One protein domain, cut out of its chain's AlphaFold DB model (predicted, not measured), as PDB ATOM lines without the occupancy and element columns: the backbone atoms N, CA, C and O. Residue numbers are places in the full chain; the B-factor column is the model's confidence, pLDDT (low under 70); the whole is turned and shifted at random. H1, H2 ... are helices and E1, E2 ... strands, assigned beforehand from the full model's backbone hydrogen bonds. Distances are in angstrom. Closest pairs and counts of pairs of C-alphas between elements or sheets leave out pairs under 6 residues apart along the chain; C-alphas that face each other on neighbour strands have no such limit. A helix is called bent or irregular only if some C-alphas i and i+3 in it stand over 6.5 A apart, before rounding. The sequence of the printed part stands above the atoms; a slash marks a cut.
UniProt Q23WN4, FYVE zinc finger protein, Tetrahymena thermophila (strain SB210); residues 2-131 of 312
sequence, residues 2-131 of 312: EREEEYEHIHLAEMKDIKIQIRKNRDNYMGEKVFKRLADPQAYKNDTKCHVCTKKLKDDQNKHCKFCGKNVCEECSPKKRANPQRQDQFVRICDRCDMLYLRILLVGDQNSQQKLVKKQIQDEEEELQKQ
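Overview. This is residues 2 to 131 of the 312 residues of the protein "FYVE zinc finger protein" of Tetrahymena thermophila (strain SB210) (UniProt Q23WN4). Two long helices, H1 and H2, make a narrow V: they meet where H1 ends and H2 begins, beside a small head, and their far ends, residues 2 to 21 and 114 to 131, stick out free as two arms. The head holds a long stretch of loops, residues 39 to 79, and a small two-stranded hairpin, E1 and E2. The printed part has 130 residues, with two named helices and two named strands in the order H1, E1, E2, H2; the sheet, order E1 - E2, is antiparallel, and the class is mostly helix. The whole is extended, with a radius of gyration of the C-alphas of 22.1 A, and spans 73 by 29 by 23 A, the arms making much of the length.

Along the chain. H1, residues 2 to 38, begins at C-alpha 2 (-71.395, -21.630, -6.546) and measures 54.5 A from first to last C-alpha. It has a kink of 27 degrees near residue 29; it is neither bent nor irregular, but only just: C-alphas 28 and 31 are 6.5 A apart. E1 is residues 80 to 83, 8.9 A, and E2 residues 86 to 92, 13.3 A. H2, residues 95 to 131, begins at C-alpha 95 (-46.965, 12.934, 29.033), measures 53.4 A and ends at C-alpha 131 (-53.124, -10.228, -18.670).

Arrangement. H1 touches H2 with residues 26 to 38 alone, and H2 touches H1 with residues 97 to 109 alone. Their closest C-alphas, those of Val 34 and Tyr 101, are 6.7 A apart. They run opposite ways at a steep tilt of 36 degrees, only just past shallow. Residues 63 to 64 pair with residues 71 to 72, antiparallel. E1 and E2 form a hairpin, antiparallel at 147 degrees between their directions; N 83 and O 89, 2.7 A, and N 91 and O 81, 2.8 A, are within hydrogen-bond range. E1 and H2 are near each other, with 5 pairs of C-alphas within 10 A. H1 and E2 are apart. In H2 every O i to N i+4 pair is within hydrogen-bond range; in H1, 26 of 33 are.

Size, cuts and confidence. The C-alphas of Glu 2 and Asp 59, the two farthest apart, are 73.8 A from each other. Without the free stretches the body has 92 residues and spans 45 by 22 by 21 A. The printed part has no cut. The link from H1 to E1 is long, 41 residues; those from E1 to E2 and from E2 to H2 are tight. The mean pLDDT of the printed part is 79.7; 38 residues are under 70, among them residues 21 to 43, and H1 has a mean of 64.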
ATOM      1  N   GLU A   2     -72.036 -20.718  -7.534       62.31
ATOM      2  CA  GLU A   2     -71.395 -21.630  -6.546       62.31
ATOM      3  C   GLU A   2     -69.860 -21.474  -6.428       62.31
ATOM      4  O   GLU A   2     -69.317 -21.482  -5.329       62.31
ATOM      5  N   ARG A   3     -69.152 -21.224  -7.540       58.16
ATOM      6  CA  ARG A   3     -67.694 -20.969  -7.526       58.16
ATOM      7  C   ARG A   3     -67.283 -19.584  -7.009       58.16
ATOM      8  O   ARG A   3     -66.118 -19.393  -6.686       58.16
ATOM      9  N   GLU A   4     -68.200 -18.620  -6.968       58.53
ATOM     10  CA  GLU A   4     -67.916 -17.269  -6.454       58.53
ATOM     11  C   GLU A   4     -68.056 -17.231  -4.928       58.53
ATOM     12  O   GLU A   4     -67.214 -16.646  -4.252       58.53
ATOM     13  N   GLU A   5     -69.047 -17.940  -4.379       68.69
ATOM     14  CA  GLU A   5     -69.259 -18.059  -2.928       68.69
ATOM     15  C   GLU A   5     -68.119 -18.827  -2.235       68.69
ATOM     16  O   GLU A   5     -67.682 -18.461  -1.141       68.69
ATOM     17  N   GLU A   6     -67.575 -19.856  -2.892       70.19
ATOM     18  CA  GLU A   6     -66.424 -20.613  -2.383       70.19
ATOM     19  C   GLU A   6     -65.148 -19.748  -2.326       70.19
ATOM     20  O   GLU A   6     -64.370 -19.834  -1.371       70.19
ATOM     21  N   TYR A   7     -64.968 -18.841  -3.293       68.56
ATOM     22  CA  TYR A   7     -63.816 -17.938  -3.354       68.56
ATOM     23  C   TYR A   7     -63.874 -16.844  -2.273       68.56
ATOM     24  O   TYR A   7     -62.863 -16.558  -1.625       68.56
ATOM     25  N   GLU A   8     -65.056 -16.274  -2.005       67.94
ATOM     26  CA  GLU A   8     -65.243 -15.307  -0.912       67.94
ATOM     27  C   GLU A   8     -64.955 -15.921   0.464       67.94
ATOM     28  O   GLU A   8     -64.317 -15.287   1.313       67.94
ATOM     29  N   HIS A   9     -65.377 -17.168   0.693       72.12
ATOM     30  CA  HIS A   9     -65.155 -17.851   1.967       72.12
ATOM     31  C   HIS A   9     -63.673 -18.117   2.257       72.12
ATOM     32  O   HIS A   9     -63.224 -17.896   3.389       72.12
ATOM     33  N   ILE A  10     -62.908 -18.540   1.245       72.38
ATOM     34  CA  ILE A  10     -61.458 -18.756   1.362       72.38
ATOM     35  C   ILE A  10     -60.752 -17.421   1.636       72.38
ATOM     36  O   ILE A  10     -59.991 -17.305   2.599       72.38
ATOM     37  N   HIS A  11     -61.093 -16.375   0.882       70.94
ATOM     38  CA  HIS A  11     -60.485 -15.053   1.031       70.94
ATOM     39  C   HIS A  11     -60.765 -14.422   2.412       70.94
ATOM     40  O   HIS A  11     -59.904 -13.750   2.998       70.94
ATOM     41  N   LEU A  12     -61.957 -14.645   2.979       71.12
ATOM     42  CA  LEU A  12     -62.321 -14.195   4.327       71.12
ATOM     43  C   LEU A  12     -61.562 -14.944   5.431       71.12
ATOM     44  O   LEU A  12     -61.244 -14.340   6.462       71.12
ATOM     45  N   ALA A  13     -61.284 -16.237   5.244       71.69
ATOM     46  CA  ALA A  13     -60.509 -17.039   6.189       71.69
ATOM     47  C   ALA A  13     -59.039 -16.593   6.220       71.69
ATOM     48  O   ALA A  13     -58.517 -16.274   7.291       71.69
ATOM     49  N   GLU A  14     -58.415 -16.426   5.051       71.06
ATOM     50  CA  GLU A  14     -57.031 -15.949   4.930       71.06
ATOM     51  C   GLU A  14     -56.852 -14.546   5.539       71.06
ATOM     52  O   GLU A  14     -55.900 -14.276   6.279       71.06
ATOM     53  N   MET A  15     -57.829 -13.657   5.336       67.81
ATOM     54  CA  MET A  15     -57.836 -12.317   5.932       67.81
ATOM     55  C   MET A  15     -57.948 -12.324   7.466       67.81
ATOM     56  O   MET A  15     -57.423 -11.421   8.131       67.81
ATOM     57  N   LYS A  16     -58.632 -13.312   8.062       73.75
ATOM     58  CA  LYS A  16     -58.711 -13.459   9.527       73.75
ATOM     59  C   LYS A  16     -57.376 -13.919  10.109       73.75
ATOM     60  O   LYS A  16     -56.933 -13.345  11.108       73.75
ATOM     61  N   ASP A  17     -56.706 -14.865   9.459       71.81
ATOM     62  CA  ASP A  17     -55.416 -15.387   9.915       71.81
ATOM     63  C   ASP A  17     -54.301 -14.339   9.823       71.81
ATOM     64  O   ASP A  17     -53.541 -14.154  10.780       71.81
ATOM     65  N   ILE A  18     -54.278 -13.546   8.747       68.94
ATOM     66  CA  ILE A  18     -53.358 -12.408   8.602       68.94
ATOM     67  C   ILE A  18     -53.561 -11.391   9.741       68.94
ATOM     68  O   ILE A  18     -52.591 -10.943  10.358       68.94
ATOM     69  N   LYS A  19     -54.811 -11.062  10.104       67.75
ATOM     70  CA  LYS A  19     -55.107 -10.142  11.224       67.75
ATOM     71  C   LYS A  19     -54.619 -10.679  12.573       67.75
ATOM     72  O   LYS A  19     -54.128  -9.900  13.395       67.75
ATOM     73  N   ILE A  20     -54.735 -11.986  12.812       72.06
ATOM     74  CA  ILE A  20     -54.256 -12.630  14.045       72.06
ATOM     75  C   ILE A  20     -52.723 -12.604  14.107       72.06
ATOM     76  O   ILE A  20     -52.162 -12.262  15.152       72.06
ATOM     77  N   GLN A  21     -52.040 -12.901  12.998       62.19
ATOM     78  CA  GLN A  21     -50.577 -12.852  12.931       62.19
ATOM     79  C   GLN A  21     -50.030 -11.426  13.101       62.19
ATOM     80  O   GLN A  21     -49.062 -11.227  13.838       62.19
ATOM     81  N   ILE A  22     -50.681 -10.416  12.510       57.75
ATOM     82  CA  ILE A  22     -50.314  -9.001  12.689       57.75
ATOM     83  C   ILE A  22     -50.429  -8.584  14.162       57.75
ATOM     84  O   ILE A  22     -49.517  -7.938  14.677       57.75
ATOM     85  N   ARG A  23     -51.500  -8.982  14.867       57.50
ATOM     86  CA  ARG A  23     -51.661  -8.687  16.306       57.50
ATOM     87  C   ARG A  23     -50.541  -9.310  17.144       57.50
ATOM     88  O   ARG A  23     -49.876  -8.595  17.885       57.50
ATOM     89  N   LYS A  24     -50.257 -10.604  16.951       57.38
ATOM     90  CA  LYS A  24     -49.191 -11.314  17.687       57.38
ATOM     91  C   LYS A  24     -47.797 -10.716  17.441       57.38
ATOM     92  O   LYS A  24     -47.006 -10.595  18.374       57.38
ATOM     93  N   ASN A  25     -47.501 -10.290  16.211       55.59
ATOM     94  CA  ASN A  25     -46.218  -9.665  15.871       55.59
ATOM     95  C   ASN A  25     -46.094  -8.220  16.389       55.59
ATOM     96  O   ASN A  25     -44.997  -7.783  16.751       55.59
ATOM     97  N   ARG A  26     -47.206  -7.478  16.462       52.78
ATOM     98  CA  ARG A  26     -47.262  -6.106  16.988       52.78
ATOM     99  C   ARG A  26     -46.963  -6.049  18.487       52.78
ATOM    100  O   ARG A  26     -46.218  -5.165  18.914       52.78
ATOM    101  N   ASP A  27     -47.483  -7.009  19.247       53.62
ATOM    102  CA  ASP A  27     -47.337  -7.046  20.705       53.62
ATOM    103  C   ASP A  27     -45.921  -7.474  21.147       53.62
ATOM    104  O   ASP A  27     -45.404  -6.955  22.137       53.62
ATOM    105  N   ASN A  28     -45.237  -8.321  20.364       53.03
ATOM    106  CA  ASN A  28     -43.877  -8.784  20.677       53.03
ATOM    107  C   ASN A  28     -42.749  -7.866  20.167       53.03
ATOM    108  O   ASN A  28     -41.723  -7.739  20.832       53.03
ATOM    109  N   TYR A  29     -42.889  -7.210  19.008       52.09
ATOM    110  CA  TYR A  29     -41.741  -6.545  18.360       52.09
ATOM    111  C   TYR A  29     -41.588  -5.050  18.693       52.09
ATOM    112  O   TYR A  29     -40.489  -4.493  18.606       52.09
ATOM    113  N   MET A  30     -42.678  -4.375  19.073       53.84
ATOM    114  CA  MET A  30     -42.668  -2.919  19.263       53.84
ATOM    115  C   MET A  30     -42.355  -2.497  20.701       53.84
ATOM    116  O   MET A  30     -41.662  -1.498  20.893       53.84
ATOM    117  N   GLY A  31     -42.786  -3.260  21.713       56.81
ATOM    118  CA  GLY A  31     -42.575  -2.911  23.123       56.81
ATOM    119  C   GLY A  31     -41.096  -2.777  23.501       56.81
ATOM    120  O   GLY A  31     -40.692  -1.785  24.112       56.81
ATOM    121  N   GLU A  32     -40.263  -3.722  23.060       59.03
ATOM    122  CA  GLU A  32     -38.843  -3.768  23.426       59.03
ATOM    123  C   GLU A  32     -38.006  -2.681  22.719       59.03
ATOM    124  O   GLU A  32     -37.165  -2.023  23.340       59.03
ATOM    125  N   LYS A  33     -38.262  -2.420  21.426       60.69
ATOM    126  CA  LYS A  33     -37.544  -1.388  20.648       60.69
ATOM    127  C   LYS A  33     -37.914   0.036  21.056       60.69
ATOM    128  O   LYS A  33     -37.058   0.920  21.046       60.69
ATOM    129  N   VAL A  34     -39.179   0.259  21.413       61.56
ATOM    130  CA  VAL A  34     -39.666   1.543  21.934       61.56
ATOM    131  C   VAL A  34     -39.015   1.846  23.282       61.56
ATOM    132  O   VAL A  34     -38.573   2.969  23.513       61.56
ATOM    133  N   PHE A  35     -38.876   0.838  24.144       61.16
ATOM    134  CA  PHE A  35     -38.309   1.002  25.479       61.16
ATOM    135  C   PHE A  35     -36.800   1.256  25.473       61.16
ATOM    136  O   PHE A  35     -36.364   2.183  26.146       61.16
ATOM    137  N   LYS A  36     -36.010   0.554  24.643       65.94
ATOM    138  CA  LYS A  36     -34.559   0.827  24.505       65.94
ATOM    139  C   LYS A  36     -34.247   2.277  24.102       65.94
ATOM    140  O   LYS A  36     -33.172   2.776  24.405       65.94
ATOM    141  N   ARG A  37     -35.180   2.967  23.431       64.25
ATOM    142  CA  ARG A  37     -35.056   4.391  23.064       64.25
ATOM    143  C   ARG A  37     -35.596   5.359  24.121       64.25
ATOM    144  O   ARG A  37     -35.268   6.540  24.074       64.25
ATOM    145  N   LEU A  38     -36.468   4.892  25.015       66.19
ATOM    146  CA  LEU A  38     -37.213   5.728  25.964       66.19
ATOM    147  C   LEU A  38     -36.740   5.599  27.409       66.19
ATOM    148  O   LEU A  38     -36.955   6.535  28.178       66.19
ATOM    149  N   ALA A  39     -36.148   4.463  27.763       63.81
ATOM    150  CA  ALA A  39     -35.736   4.114  29.106       63.81
ATOM    151  C   ALA A  39     -34.273   3.713  29.131       63.81
ATOM    152  O   ALA A  39     -33.919   2.547  28.990       63.81
ATOM    153  N   ASP A  40     -33.430   4.721  29.318       65.75
ATOM    154  CA  ASP A  40     -32.066   4.503  29.760       65.75
ATOM    155  C   ASP A  40     -32.095   4.282  31.287       65.75
ATOM    156  O   ASP A  40     -32.487   5.195  32.023       65.75
ATOM    157  N   PRO A  41     -31.727   3.090  31.795       56.44
ATOM    158  CA  PRO A  41     -31.675   2.811  33.230       56.44
ATOM    159  C   PRO A  41     -30.761   3.772  34.004       56.44
ATOM    160  O   PRO A  41     -30.941   3.939  35.209       56.44
ATOM    161  N   GLN A  42     -29.818   4.437  33.328       65.00
ATOM    162  CA  GLN A  42     -28.918   5.430  33.922       65.00
ATOM    163  C   GLN A  42     -29.530   6.842  33.984       65.00
ATOM    164  O   GLN A  42     -28.947   7.751  34.576       65.00
ATOM    165  N   ALA A  43     -30.722   7.060  33.416       66.19
ATOM    166  CA  ALA A  43     -31.358   8.375  33.344       66.19
ATOM    167  C   ALA A  43     -32.173   8.769  34.590       66.19
ATOM    168  O   ALA A  43     -32.806   9.830  34.582       66.19
ATOM    169  N   TYR A  44     -32.156   7.959  35.656       77.50
ATOM    170  CA  TYR A  44     -32.781   8.318  36.930       77.50
ATOM    171  C   TYR A  44     -32.006   9.451  37.601       77.50
ATOM    172  O   TYR A  44     -31.014   9.236  38.291       77.50
ATOM    173  N   LYS A  45     -32.456  10.681  37.347       73.75
ATOM    174  CA  LYS A  45     -31.883  11.904  37.908       73.75
ATOM    175  C   LYS A  45     -32.908  12.556  38.821       73.75
ATOM    176  O   LYS A  45     -33.981  12.956  38.363       73.75
ATOM    177  N   ASN A  46     -32.523  12.707  40.083       76.75
ATOM    178  CA  ASN A  46     -33.264  13.507  41.042       76.75
ATOM    179  C   ASN A  46     -33.073  14.983  40.675       76.75
ATOM    180  O   ASN A  46     -31.997  15.543  40.866       76.75
ATOM    181  N   ASP A  47     -34.109  15.595  40.111       81.50
ATOM    182  CA  ASP A  47     -34.166  17.032  39.841       81.50
ATOM    183  C   ASP A  47     -35.239  17.670  40.733       81.50
ATOM    184  O   ASP A  47     -36.277  17.071  41.002       81.50
ATOM    185  N   THR A  48     -35.018  18.902  41.172       87.06
ATOM    186  CA  THR A  48     -35.981  19.647  42.004       87.06
ATOM    187  C   THR A  48     -37.140  20.219  41.184       87.06
ATOM    188  O   THR A  48     -38.022  20.885  41.726       87.06
ATOM    189  N   LYS A  49     -37.152  19.990  39.866       91.25
ATOM    190  CA  LYS A  49     -38.155  20.504  38.928       91.25
ATOM    191  C   LYS A  49     -38.776  19.387  38.096       91.25
ATOM    192  O   LYS A  49     -38.127  18.412  37.727       91.25
ATOM    193  N   CYS A  50     -40.046  19.562  37.739       91.75
ATOM    194  CA  CYS A  50     -40.747  18.654  36.841       91.75
ATOM    195  C   CYS A  50     -40.155  18.701  35.428       91.75
ATOM    196  O   CYS A  50     -40.079  19.759  34.812       91.75
ATOM    197  N   HIS A  51     -39.846  17.541  34.855       91.06
ATOM    198  CA  HIS A  51     -39.309  17.444  33.500       91.06
ATOM    199  C   HIS A  51     -40.261  17.944  32.396       91.06
ATOM    200  O   HIS A  51     -39.804  18.305  31.314       91.06
ATOM    201  N   VAL A  52     -41.576  17.938  32.640       92.75
ATOM    202  CA  VAL A  52     -42.587  18.320  31.641       92.75
ATOM    203  C   VAL A  52     -42.955  19.798  31.759       92.75
ATOM    204  O   VAL A  52     -42.863  20.516  30.771       92.75
ATOM    205  N   CYS A  53     -43.341  20.262  32.951       94.44
ATOM    206  CA  CYS A  53     -43.827  21.632  33.160       94.44
ATOM    207  C   CYS A  53     -42.842  22.553  33.894       94.44
ATOM    208  O   CYS A  53     -43.156  23.716  34.121       94.44
ATOM    209  N   THR A  54     -41.666  22.061  34.300       93.62
ATOM    210  CA  THR A  54     -40.605  22.802  35.022       93.62
ATOM    211  C   THR A  54     -40.969  23.350  36.411       93.62
ATOM    212  O   THR A  54     -40.108  23.931  37.075       93.62
ATOM    213  N   LYS A  55     -42.198  23.112  36.901       92.69
ATOM    214  CA  LYS A  55     -42.631  23.458  38.269       92.69
ATOM    215  C   LYS A  55     -41.690  22.826  39.303       92.69
ATOM    216  O   LYS A  55     -41.321  21.659  39.153       92.69
ATOM    217  N   LYS A  56     -41.325  23.577  40.350       91.19
ATOM    218  CA  LYS A  56     -40.563  23.039  41.490       91.19
ATOM    219  C   LYS A  56     -41.382  21.951  42.179       91.19
ATOM    220  O   LYS A  56     -42.569  22.145  42.438       91.19
ATOM    221  N   LEU A  57     -40.751  20.823  42.450       88.06
ATOM    222  CA  LEU A  57     -41.363  19.693  43.125       88.06
ATOM    223  C   LEU A  57     -41.002  19.733  44.611       88.06
ATOM    224  O   LEU A  57     -39.896  20.126  44.974       88.06
ATOM    225  N   LYS A  58     -41.951  19.347  45.464       83.50
ATOM    226  CA  LYS A  58     -41.695  19.109  46.890       83.50
ATOM    227  C   LYS A  58     -41.108  17.704  47.051       83.50
ATOM    228  O   LYS A  58     -41.466  16.824  46.267       83.50
ATOM    229  N   ASP A  59     -40.261  17.487  48.057       70.56
ATOM    230  CA  ASP A  59     -39.538  16.216  48.241       70.56
ATOM    231  C   ASP A  59     -40.473  14.993  48.300       70.56
ATOM    232  O   ASP A  59     -40.190  13.975  47.668       70.56
ATOM    233  N   ASP A  60     -41.664  15.140  48.889       67.69
ATOM    234  CA  ASP A  60     -42.677  14.072  48.984       67.69
ATOM    235  C   ASP A  60     -43.477  13.823  47.684       67.69
ATOM    236  O   ASP A  60     -44.263  12.878  47.588       67.69
ATOM    237  N   GLN A  61     -43.306  14.665  46.659       63.22
ATOM    238  CA  GLN A  61     -44.039  14.599  45.384       63.22
ATOM    239  C   GLN A  61     -43.159  14.172  44.195       63.22
ATOM    240  O   GLN A  61     -43.655  14.046  43.068       63.22
ATOM    241  N   ASN A  62     -41.870  13.910  44.433       66.38
ATOM    242  CA  ASN A  62     -40.899  13.491  43.424       66.38
ATOM    243  C   ASN A  62     -41.122  12.034  42.995       66.38
ATOM    244  O   ASN A  62     -40.545  11.098  43.546       66.38
ATOM    245  N   LYS A  63     -41.965  11.825  41.976       84.44
ATOM    246  CA  LYS A  63     -42.094  10.524  41.306       84.44
ATOM    247  C   LYS A  63     -41.399  10.566  39.950       84.44
ATOM    248  O   LYS A  63     -41.598  11.482  39.153       84.44
ATOM    249  N   HIS A  64     -40.620   9.531  39.666       88.12
ATOM    250  CA  HIS A  64     -39.919   9.390  38.397       88.12
ATOM    251  C   HIS A  64     -40.818   8.755  37.334       88.12
ATOM    252  O   HIS A  64     -41.536   7.783  37.594       88.12
ATOM    253  N   CYS A  65     -40.738   9.261  36.108       89.56
ATOM    254  CA  CYS A  65     -41.289   8.573  34.948       89.56
ATOM    255  C   CYS A  65     -40.490   7.287  34.700       89.56
ATOM    256  O   CYS A  65     -39.293   7.354  34.439       89.56
ATOM    257  N   LYS A  66     -41.145   6.119  34.704       86.88
ATOM    258  CA  LYS A  66     -40.455   4.827  34.530       86.88
ATOM    259  C   LYS A  66     -39.872   4.602  33.135       86.88
ATOM    260  O   LYS A  66     -39.079   3.687  32.964       86.88
ATOM    261  N   PHE A  67     -40.261   5.429  32.164       85.12
ATOM    262  CA  PHE A  67     -39.629   5.462  30.848       85.12
ATOM    263  C   PHE A  67     -38.363   6.323  30.928       85.12
ATOM    264  O   PHE A  67     -37.301   5.777  31.146       85.12
ATOM    265  N   CYS A  68     -38.439   7.657  30.892       86.75
ATOM    266  CA  CYS A  68     -37.224   8.489  30.832       86.75
ATOM    267  C   CYS A  68     -36.395   8.636  32.125       86.75
ATOM    268  O   CYS A  68     -35.378   9.322  32.085       86.75
ATOM    269  N   GLY A  69     -36.841   8.104  33.265       86.69
ATOM    270  CA  GLY A  69     -36.146   8.209  34.554       86.69
ATOM    271  C   GLY A  69     -36.216   9.582  35.236       86.69
ATOM    272  O   GLY A  69     -35.698   9.734  36.328       86.69
ATOM    273  N   LYS A  70     -36.861  10.600  34.652       89.06
ATOM    274  CA  LYS A  70     -36.845  11.977  35.189       89.06
ATOM    275  C   LYS A  70     -38.006  12.270  36.143       89.06
ATOM    276  O   LYS A  70     -39.086  11.690  36.001       89.06
ATOM    277  N   ASN A  71     -37.796  13.216  37.060       90.94
ATOM    278  CA  ASN A  71     -38.800  13.679  38.018       90.94
ATOM    279  C   ASN A  71     -39.982  14.390  37.351       90.94
ATOM    280  O   ASN A  71     -39.807  15.270  36.505       90.94
ATOM    281  N   VAL A  72     -41.205  14.016  37.732       92.25
ATOM    282  CA  VAL A  72     -42.439  14.582  37.176       92.25
ATOM    283  C   VAL A  72     -43.536  14.738  38.223       92.25
ATOM    284  O   VAL A  72     -43.780  13.833  39.022       92.25
ATOM    285  N   CYS A  73     -44.243  15.873  38.189       92.94
ATOM    286  CA  CYS A  73     -45.407  16.082  39.048       92.94
ATOM    287  C   CYS A  73     -46.556  15.142  38.653       92.94
ATOM    288  O   CYS A  73     -46.570  14.558  37.564       92.94
ATOM    289  N   GLU A  74     -47.526  14.989  39.551       90.81
ATOM    290  CA  GLU A  74     -48.720  14.169  39.333       90.81
ATOM    291  C   GLU A  74     -49.537  14.606  38.115       90.81
ATOM    292  O   GLU A  74     -49.874  13.761  37.290       90.81
ATOM    293  N   GLU A  75     -49.716  15.914  37.929       93.25
ATOM    294  CA  GLU A  75     -50.429  16.492  36.782       93.25
ATOM    295  C   GLU A  75     -49.805  16.116  35.429       93.25
ATOM    296  O   GLU A  75     -50.528  15.914  34.463       93.25
ATOM    297  N   CYS A  76     -48.472  15.998  35.352       94.25
ATOM    298  CA  CYS A  76     -47.745  15.693  34.110       94.25
ATOM    299  C   CYS A  76     -47.439  14.202  33.916       94.25
ATOM    300  O   CYS A  76     -46.691  13.817  33.007       94.25
ATOM    301  N   SER A  77     -47.919  13.355  34.825       92.62
ATOM    302  CA  SER A  77     -47.813  11.901  34.701       92.62
ATOM    303  C   SER A  77     -49.052  11.168  35.231       92.62
ATOM    304  O   SER A  77     -48.926  10.253  36.054       92.62
ATOM    305  N   PRO A  78     -50.257  11.534  34.746       92.50
ATOM    306  CA  PRO A  78     -51.504  10.904  35.170       92.50
ATOM    307  C   PRO A  78     -51.672   9.501  34.567       92.50
ATOM    308  O   PRO A  78     -52.432   8.678  35.074       92.50
ATOM    309  N   LYS A  79     -50.956   9.202  33.476       93.44
ATOM    310  CA  LYS A  79     -51.113   7.972  32.699       93.44
ATOM    311  C   LYS A  79     -50.171   6.865  33.167       93.44
ATOM    312  O   LYS A  79     -49.031   7.097  33.583       93.44
ATOM    313  N   LYS A  80     -50.644   5.627  33.021       90.94
ATOM    314  CA  LYS A  80     -49.848   4.410  33.193       90.94
ATOM    315  C   LYS A  80     -49.819   3.619  31.886       90.94
ATOM    316  O   LYS A  80     -50.813   3.582  31.164       90.94
ATOM    317  N   ARG A  81     -48.692   2.976  31.584       87.69
ATOM    318  CA  ARG A  81     -48.538   2.054  30.443       87.69
ATOM    319  C   ARG A  81     -47.966   0.730  30.921       87.69
ATOM    320  O   ARG A  81     -47.314   0.699  31.963       87.69
ATOM    321  N   ALA A  82     -48.214  -0.344  30.175       83.56
ATOM    322  CA  ALA A  82     -47.601  -1.638  30.447       83.56
ATOM    323  C   ALA A  82     -46.075  -1.488  30.474       83.56
ATOM    324  O   ALA A  82     -45.493  -0.789  29.638       83.56
ATOM    325  N   ASN A  83     -45.440  -2.101  31.465       74.56
ATOM    326  CA  ASN A  83     -44.003  -2.103  31.627       74.56
ATOM    327  C   ASN A  83     -43.409  -3.014  30.545       74.56
ATOM    328  O   ASN A  83     -43.680  -4.212  30.537       74.56
ATOM    329  N   PRO A  84     -42.578  -2.490  29.635       64.56
ATOM    330  CA  PRO A  84     -42.052  -3.302  28.544       64.56
ATOM    331  C   PRO A  84     -41.108  -4.422  29.002       64.56
ATOM    332  O   PRO A  84     -40.936  -5.386  28.269       64.56
ATOM    333  N   GLN A  85     -40.520  -4.320  30.204       69.19
ATOM    334  CA  GLN A  85     -39.713  -5.389  30.813       69.19
ATOM    335  C   GLN A  85     -40.564  -6.446  31.540       69.19
ATOM    336  O   GLN A  85     -40.087  -7.551  31.782       69.19
ATOM    337  N   ARG A  86     -41.794  -6.090  31.933       75.75
ATOM    338  CA  ARG A  86     -42.738  -6.903  32.716       75.75
ATOM    339  C   ARG A  86     -44.167  -6.537  32.312       75.75
ATOM    340  O   ARG A  86     -44.780  -5.662  32.920       75.75
ATOM    341  N   GLN A  87     -44.663  -7.133  31.228       69.81
ATOM    342  CA  GLN A  87     -45.941  -6.743  30.607       69.81
ATOM    343  C   GLN A  87     -47.154  -6.880  31.548       69.81
ATOM    344  O   GLN A  87     -48.181  -6.245  31.323       69.81
ATOM    345  N   ASP A  88     -47.012  -7.650  32.626       80.50
ATOM    346  CA  ASP A  88     -47.960  -7.840  33.726       80.50
ATOM    347  C   ASP A  88     -48.098  -6.619  34.659       80.50
ATOM    348  O   ASP A  88     -49.001  -6.578  35.494       80.50
ATOM    349  N   GLN A  89     -47.242  -5.600  34.528       83.56
ATOM    350  CA  GLN A  89     -47.223  -4.437  35.420       83.56
ATOM    351  C   GLN A  89     -47.462  -3.123  34.677       83.56
ATOM    352  O   GLN A  89     -46.830  -2.843  33.666       83.56
ATOM    353  N   PHE A  90     -48.306  -2.243  35.223       86.19
ATOM    354  CA  PHE A  90     -48.507  -0.891  34.692       86.19
ATOM    355  C   PHE A  90     -47.655   0.133  35.440       86.19
ATOM    356  O   PHE A  90     -47.791   0.323  36.650       86.19
ATOM    357  N   VAL A  91     -46.807   0.849  34.706       88.75
ATOM    358  CA  VAL A  91     -45.878   1.843  35.244       88.75
ATOM    359  C   VAL A  91     -46.288   3.266  34.885       88.75
ATOM    360  O   VAL A  91     -46.800   3.534  33.799       88.75
ATOM    361  N   ARG A  92     -46.049   4.195  35.816       90.12
ATOM    362  CA  ARG A  92     -46.292   5.631  35.629       90.12
ATOM    363  C   ARG A  92     -45.319   6.208  34.610       90.12
ATOM    364  O   ARG A  92     -44.105   6.005  34.717       90.12
ATOM    365  N   ILE A  93     -45.849   6.984  33.673       91.25
ATOM    366  CA  ILE A  93     -45.057   7.671  32.656       91.25
ATOM    367  C   ILE A  93     -45.458   9.139  32.551       91.25
ATOM    368  O   ILE A  93     -46.580   9.511  32.879       91.25
ATOM    369  N   CYS A  94     -44.529   9.979  32.103       92.19
ATOM    370  CA  CYS A  94     -44.819  11.378  31.818       92.19
ATOM    371  C   CYS A  94     -45.496  11.556  30.458       92.19
ATOM    372  O   CYS A  94     -45.281  10.744  29.555       92.19
ATOM    373  N   ASP A  95     -46.240  12.649  30.282       93.12
ATOM    374  CA  ASP A  95     -46.965  12.934  29.033       93.12
ATOM    375  C   ASP A  95     -46.052  12.952  27.800       93.12
ATOM    376  O   ASP A  95     -46.431  12.486  26.726       93.12
ATOM    377  N   ARG A  96     -44.802  13.409  27.953       90.38
ATOM    378  CA  ARG A  96     -43.810  13.395  26.866       90.38
ATOM    379  C   ARG A  96     -43.447  11.972  26.432       90.38
ATOM    380  O   ARG A  96     -43.353  11.702  25.236       90.38
ATOM    381  N   CYS A  97     -43.246  11.065  27.389       88.38
ATOM    382  CA  CYS A  97     -42.992   9.652  27.107       88.38
ATOM    383  C   CYS A  97     -44.240   8.953  26.556       88.38
ATOM    384  O   CYS A  97     -44.099   8.107  25.679       88.38
ATOM    385  N   ASP A  98     -45.435   9.329  27.018       89.19
ATOM    386  CA  ASP A  98     -46.703   8.795  26.516       89.19
ATOM    387  C   ASP A  98     -46.924   9.149  25.042       89.19
ATOM    388  O   ASP A  98     -47.174   8.270  24.217       89.19
ATOM    389  N   MET A  99     -46.733  10.420  24.681       88.94
ATOM    390  CA  MET A  99     -46.846  10.881  23.296       88.94
ATOM    391  C   MET A  99     -45.826  10.207  22.377       88.94
ATOM    392  O   MET A  99     -46.159   9.830  21.252       88.94
ATOM    393  N   LEU A 100     -44.585  10.035  22.837       85.69
ATOM    394  CA  LEU A 100     -43.546   9.380  22.045       85.69
ATOM    395  C   LEU A 100     -43.815   7.875  21.888       85.69
ATOM    396  O   LEU A 100     -43.648   7.346  20.791       85.69
ATOM    397  N   TYR A 101     -44.300   7.211  22.941       84.06
ATOM    398  CA  TYR A 101     -44.749   5.819  22.890       84.06
ATOM    399  C   TYR A 101     -45.876   5.629  21.862       84.06
ATOM    400  O   TYR A 101     -45.756   4.791  20.968       84.06
ATOM    401  N   LEU A 102     -46.926   6.457  21.927       85.62
ATOM    402  CA  LEU A 102     -48.040   6.417  20.977       85.62
ATOM    403  C   LEU A 102     -47.583   6.707  19.545       85.62
ATOM    404  O   LEU A 102     -47.981   5.998  18.624       85.62
ATOM    405  N   ARG A 103     -46.708   7.699  19.344       86.94
ATOM    406  CA  ARG A 103     -46.168   8.026  18.017       86.94
ATOM    407  C   ARG A 103     -45.425   6.845  17.404       86.94
ATOM    408  O   ARG A 103     -45.653   6.542  16.241       86.94
ATOM    409  N   ILE A 104     -44.546   6.180  18.156       83.00
ATOM    410  CA  ILE A 104     -43.785   5.048  17.615       83.00
ATOM    411  C   ILE A 104     -44.716   3.867  17.309       83.00
ATOM    412  O   ILE A 104     -44.560   3.242  16.263       83.00
ATOM    413  N   LEU A 105     -45.704   3.600  18.171       80.12
ATOM    414  CA  LEU A 105     -46.700   2.551  17.941       80.12
ATOM    415  C   LEU A 105     -47.495   2.800  16.648       80.12
ATOM    416  O   LEU A 105     -47.613   1.902  15.820       80.12
ATOM    417  N   LEU A 106     -48.016   4.018  16.470       83.31
ATOM    418  CA  LEU A 106     -48.844   4.385  15.319       83.31
ATOM    419  C   LEU A 106     -48.033   4.431  14.019       83.31
ATOM    420  O   LEU A 106     -48.444   3.845  13.023       83.31
ATOM    421  N   VAL A 107     -46.854   5.062  14.030       85.06
ATOM    422  CA  VAL A 107     -45.988   5.160  12.842       85.06
ATOM    423  C   VAL A 107     -45.435   3.788  12.448       85.06
ATOM    424  O   VAL A 107     -45.325   3.480  11.265       85.06
ATOM    425  N   GLY A 108     -45.102   2.937  13.422       79.62
ATOM    426  CA  GLY A 108     -44.623   1.582  13.160       79.62
ATOM    427  C   GLY A 108     -45.682   0.681  12.515       79.62
ATOM    428  O   GLY A 108     -45.368  -0.049  11.572       79.62
ATOM    429  N   ASP A 109     -46.928   0.766  12.988       81.94
ATOM    430  CA  ASP A 109     -48.076   0.068  12.395       81.94
ATOM    431  C   ASP A 109     -48.358   0.598  10.981       81.94
ATOM    432  O   ASP A 109     -48.390  -0.176  10.027       81.94
ATOM    433  N   GLN A 110     -48.416   1.925  10.817       85.06
ATOM    434  CA  GLN A 110     -48.636   2.566   9.520       85.06
ATOM    435  C   GLN A 110     -47.568   2.171   8.491       85.06
ATOM    436  O   GLN A 110     -47.910   1.801   7.373       85.06
ATOM    437  N   ASN A 111     -46.283   2.196   8.852       83.88
ATOM    438  CA  ASN A 111     -45.201   1.807   7.941       83.88
ATOM    439  C   ASN A 111     -45.283   0.328   7.541       83.88
ATOM    440  O   ASN A 111     -45.001  -0.021   6.394       83.88
ATOM    441  N   SER A 112     -45.669  -0.545   8.476       83.62
ATOM    442  CA  SER A 112     -45.841  -1.976   8.200       83.62
ATOM    443  C   SER A 112     -47.009  -2.211   7.242       83.62
ATOM    444  O   SER A 112     -46.855  -2.927   6.255       83.62
ATOM    445  N   GLN A 113     -48.141  -1.541   7.477       85.44
ATOM    446  CA  GLN A 113     -49.305  -1.588   6.592       85.44
ATOM    447  C   GLN A 113     -48.982  -1.013   5.208       85.44
ATOM    448  O   GLN A 113     -49.274  -1.647   4.202       85.44
ATOM    449  N   GLN A 114     -48.294   0.130   5.136       90.00
ATOM    450  CA  GLN A 114     -47.860   0.722   3.868       90.00
ATOM    451  C   GLN A 114     -46.948  -0.213   3.076       90.00
ATOM    452  O   GLN A 114     -47.069  -0.294   1.857       90.00
ATOM    453  N   LYS A 115     -46.033  -0.924   3.744       92.06
ATOM    454  CA  LYS A 115     -45.159  -1.894   3.077       92.06
ATOM    455  C   LYS A 115     -45.954  -3.069   2.506       92.06
ATOM    456  O   LYS A 115     -45.649  -3.507   1.402       92.06
ATOM    457  N   LEU A 116     -46.960  -3.550   3.239       90.50
ATOM    458  CA  LEU A 116     -47.837  -4.622   2.775       90.50
ATOM    459  C   LEU A 116     -48.653  -4.182   1.554       90.50
ATOM    460  O   LEU A 116     -48.605  -4.852   0.532       90.50
ATOM    461  N   VAL A 117     -49.309  -3.021   1.634       94.12
ATOM    462  CA  VAL A 117     -50.110  -2.468   0.530       94.12
ATOM    463  C   VAL A 117     -49.250  -2.219  -0.707       94.12
ATOM    464  O   VAL A 117     -49.646  -2.572  -1.808       94.12
ATOM    465  N   LYS A 118     -48.035  -1.674  -0.549       95.88
ATOM    466  CA  LYS A 118     -47.109  -1.489  -1.679       95.88
ATOM    467  C   LYS A 118     -46.741  -2.802  -2.360       95.88
ATOM    468  O   LYS A 118     -46.640  -2.829  -3.579       95.88
ATOM    469  N   LYS A 119     -46.532  -3.867  -1.582       95.12
ATOM    470  CA  LYS A 119     -46.258  -5.191  -2.140       95.12
ATOM    471  C   LYS A 119     -47.471  -5.721  -2.910       95.12
ATOM    472  O   LYS A 119     -47.299  -6.180  -4.025       95.12
ATOM    473  N   GLN A 120     -48.673  -5.592  -2.348       95.44
ATOM    474  CA  GLN A 120     -49.910  -6.007  -3.020       95.44
ATOM    475  C   GLN A 120     -50.113  -5.270  -4.348       95.44
ATOM    476  O   GLN A 120     -50.359  -5.915  -5.355       95.44
ATOM    477  N   ILE A 121     -49.915  -3.946  -4.371       96.75
ATOM    478  CA  ILE A 121     -49.986  -3.151  -5.608       96.75
ATOM    479  C   ILE A 121     -48.980  -3.663  -6.643       96.75
ATOM    480  O   ILE A 121     -49.332  -3.817  -7.804       96.75
ATOM    481  N   GLN A 122     -47.740  -3.947  -6.233       97.44
ATOM    482  CA  GLN A 122     -46.729  -4.472  -7.148       97.44
ATOM    483  C   GLN A 122     -47.134  -5.841  -7.720       97.44
ATOM    484  O   GLN A 122     -47.036  -6.051  -8.927       97.44
ATOM    485  N   ASP A 123     -47.603  -6.754  -6.866       95.12
ATOM    486  CA  ASP A 123     -48.038  -8.091  -7.280       95.12
ATOM    487  C   ASP A 123     -49.230  -7.993  -8.271       95.12
ATOM    488  O   ASP A 123     -49.237  -8.661  -9.309       95.12
ATOM    489  N   GLU A 124     -50.190  -7.095  -8.014       97.12
ATOM    490  CA  GLU A 124     -51.331  -6.808  -8.901       97.12
ATOM    491  C   GLU A 124     -50.905  -6.162 -10.234       97.12
ATOM    492  O   GLU A 124     -51.425  -6.506 -11.298       97.12
ATOM    493  N   GLU A 125     -49.937  -5.241 -10.215       98.06
ATOM    494  CA  GLU A 125     -49.391  -4.615 -11.424       98.06
ATOM    495  C   GLU A 125     -48.711  -5.644 -12.337       98.06
ATOM    496  O   GLU A 125     -48.900  -5.615 -13.560       98.06
ATOM    497  N   GLU A 126     -47.953  -6.580 -11.762       98.06
ATOM    498  CA  GLU A 126     -47.319  -7.676 -12.499       98.06
ATOM    499  C   GLU A 126     -48.361  -8.624 -13.115       98.06
ATOM    500  O   GLU A 126     -48.203  -9.070 -14.258       98.06
ATOM    501  N   GLU A 127     -49.449  -8.919 -12.400       97.81
ATOM    502  CA  GLU A 127     -50.553  -9.716 -12.936       97.81
ATOM    503  C   GLU A 127     -51.265  -8.998 -14.089       97.81
ATOM    504  O   GLU A 127     -51.457  -9.576 -15.166       97.81
ATOM    505  N   LEU A 128     -51.569  -7.709 -13.925       97.44
ATOM    506  CA  LEU A 128     -52.193  -6.895 -14.965       97.44
ATOM    507  C   LEU A 128     -51.330  -6.834 -16.233       97.44
ATOM    508  O   LEU A 128     -51.851  -6.877 -17.351       97.44
ATOM    509  N   GLN A 129     -50.004  -6.758 -16.096       98.06
ATOM    510  CA  GLN A 129     -49.088  -6.809 -17.238       98.06
ATOM    511  C   GLN A 129     -49.152  -8.154 -17.974       98.06
ATOM    512  O   GLN A 129     -49.188  -8.173 -19.209       98.06
ATOM    513  N   LYS A 130     -49.222  -9.276 -17.245       98.19
ATOM    514  CA  LYS A 130     -49.391 -10.611 -17.845       98.19
ATOM    515  C   LYS A 130     -50.710 -10.708 -18.611       98.19
ATOM    516  O   LYS A 130     -50.706 -11.145 -19.762       98.19
ATOM    517  N   GLN A 131     -51.809 -10.235 -18.022       97.38
ATOM    518  CA  GLN A 131     -53.124 -10.228 -18.670       97.38
ATOM    519  C   GLN A 131     -53.137  -9.348 -19.931       97.38
ATOM    520  O   GLN A 131     -53.637  -9.767 -20.973       97.38
TER     521      GLN A 131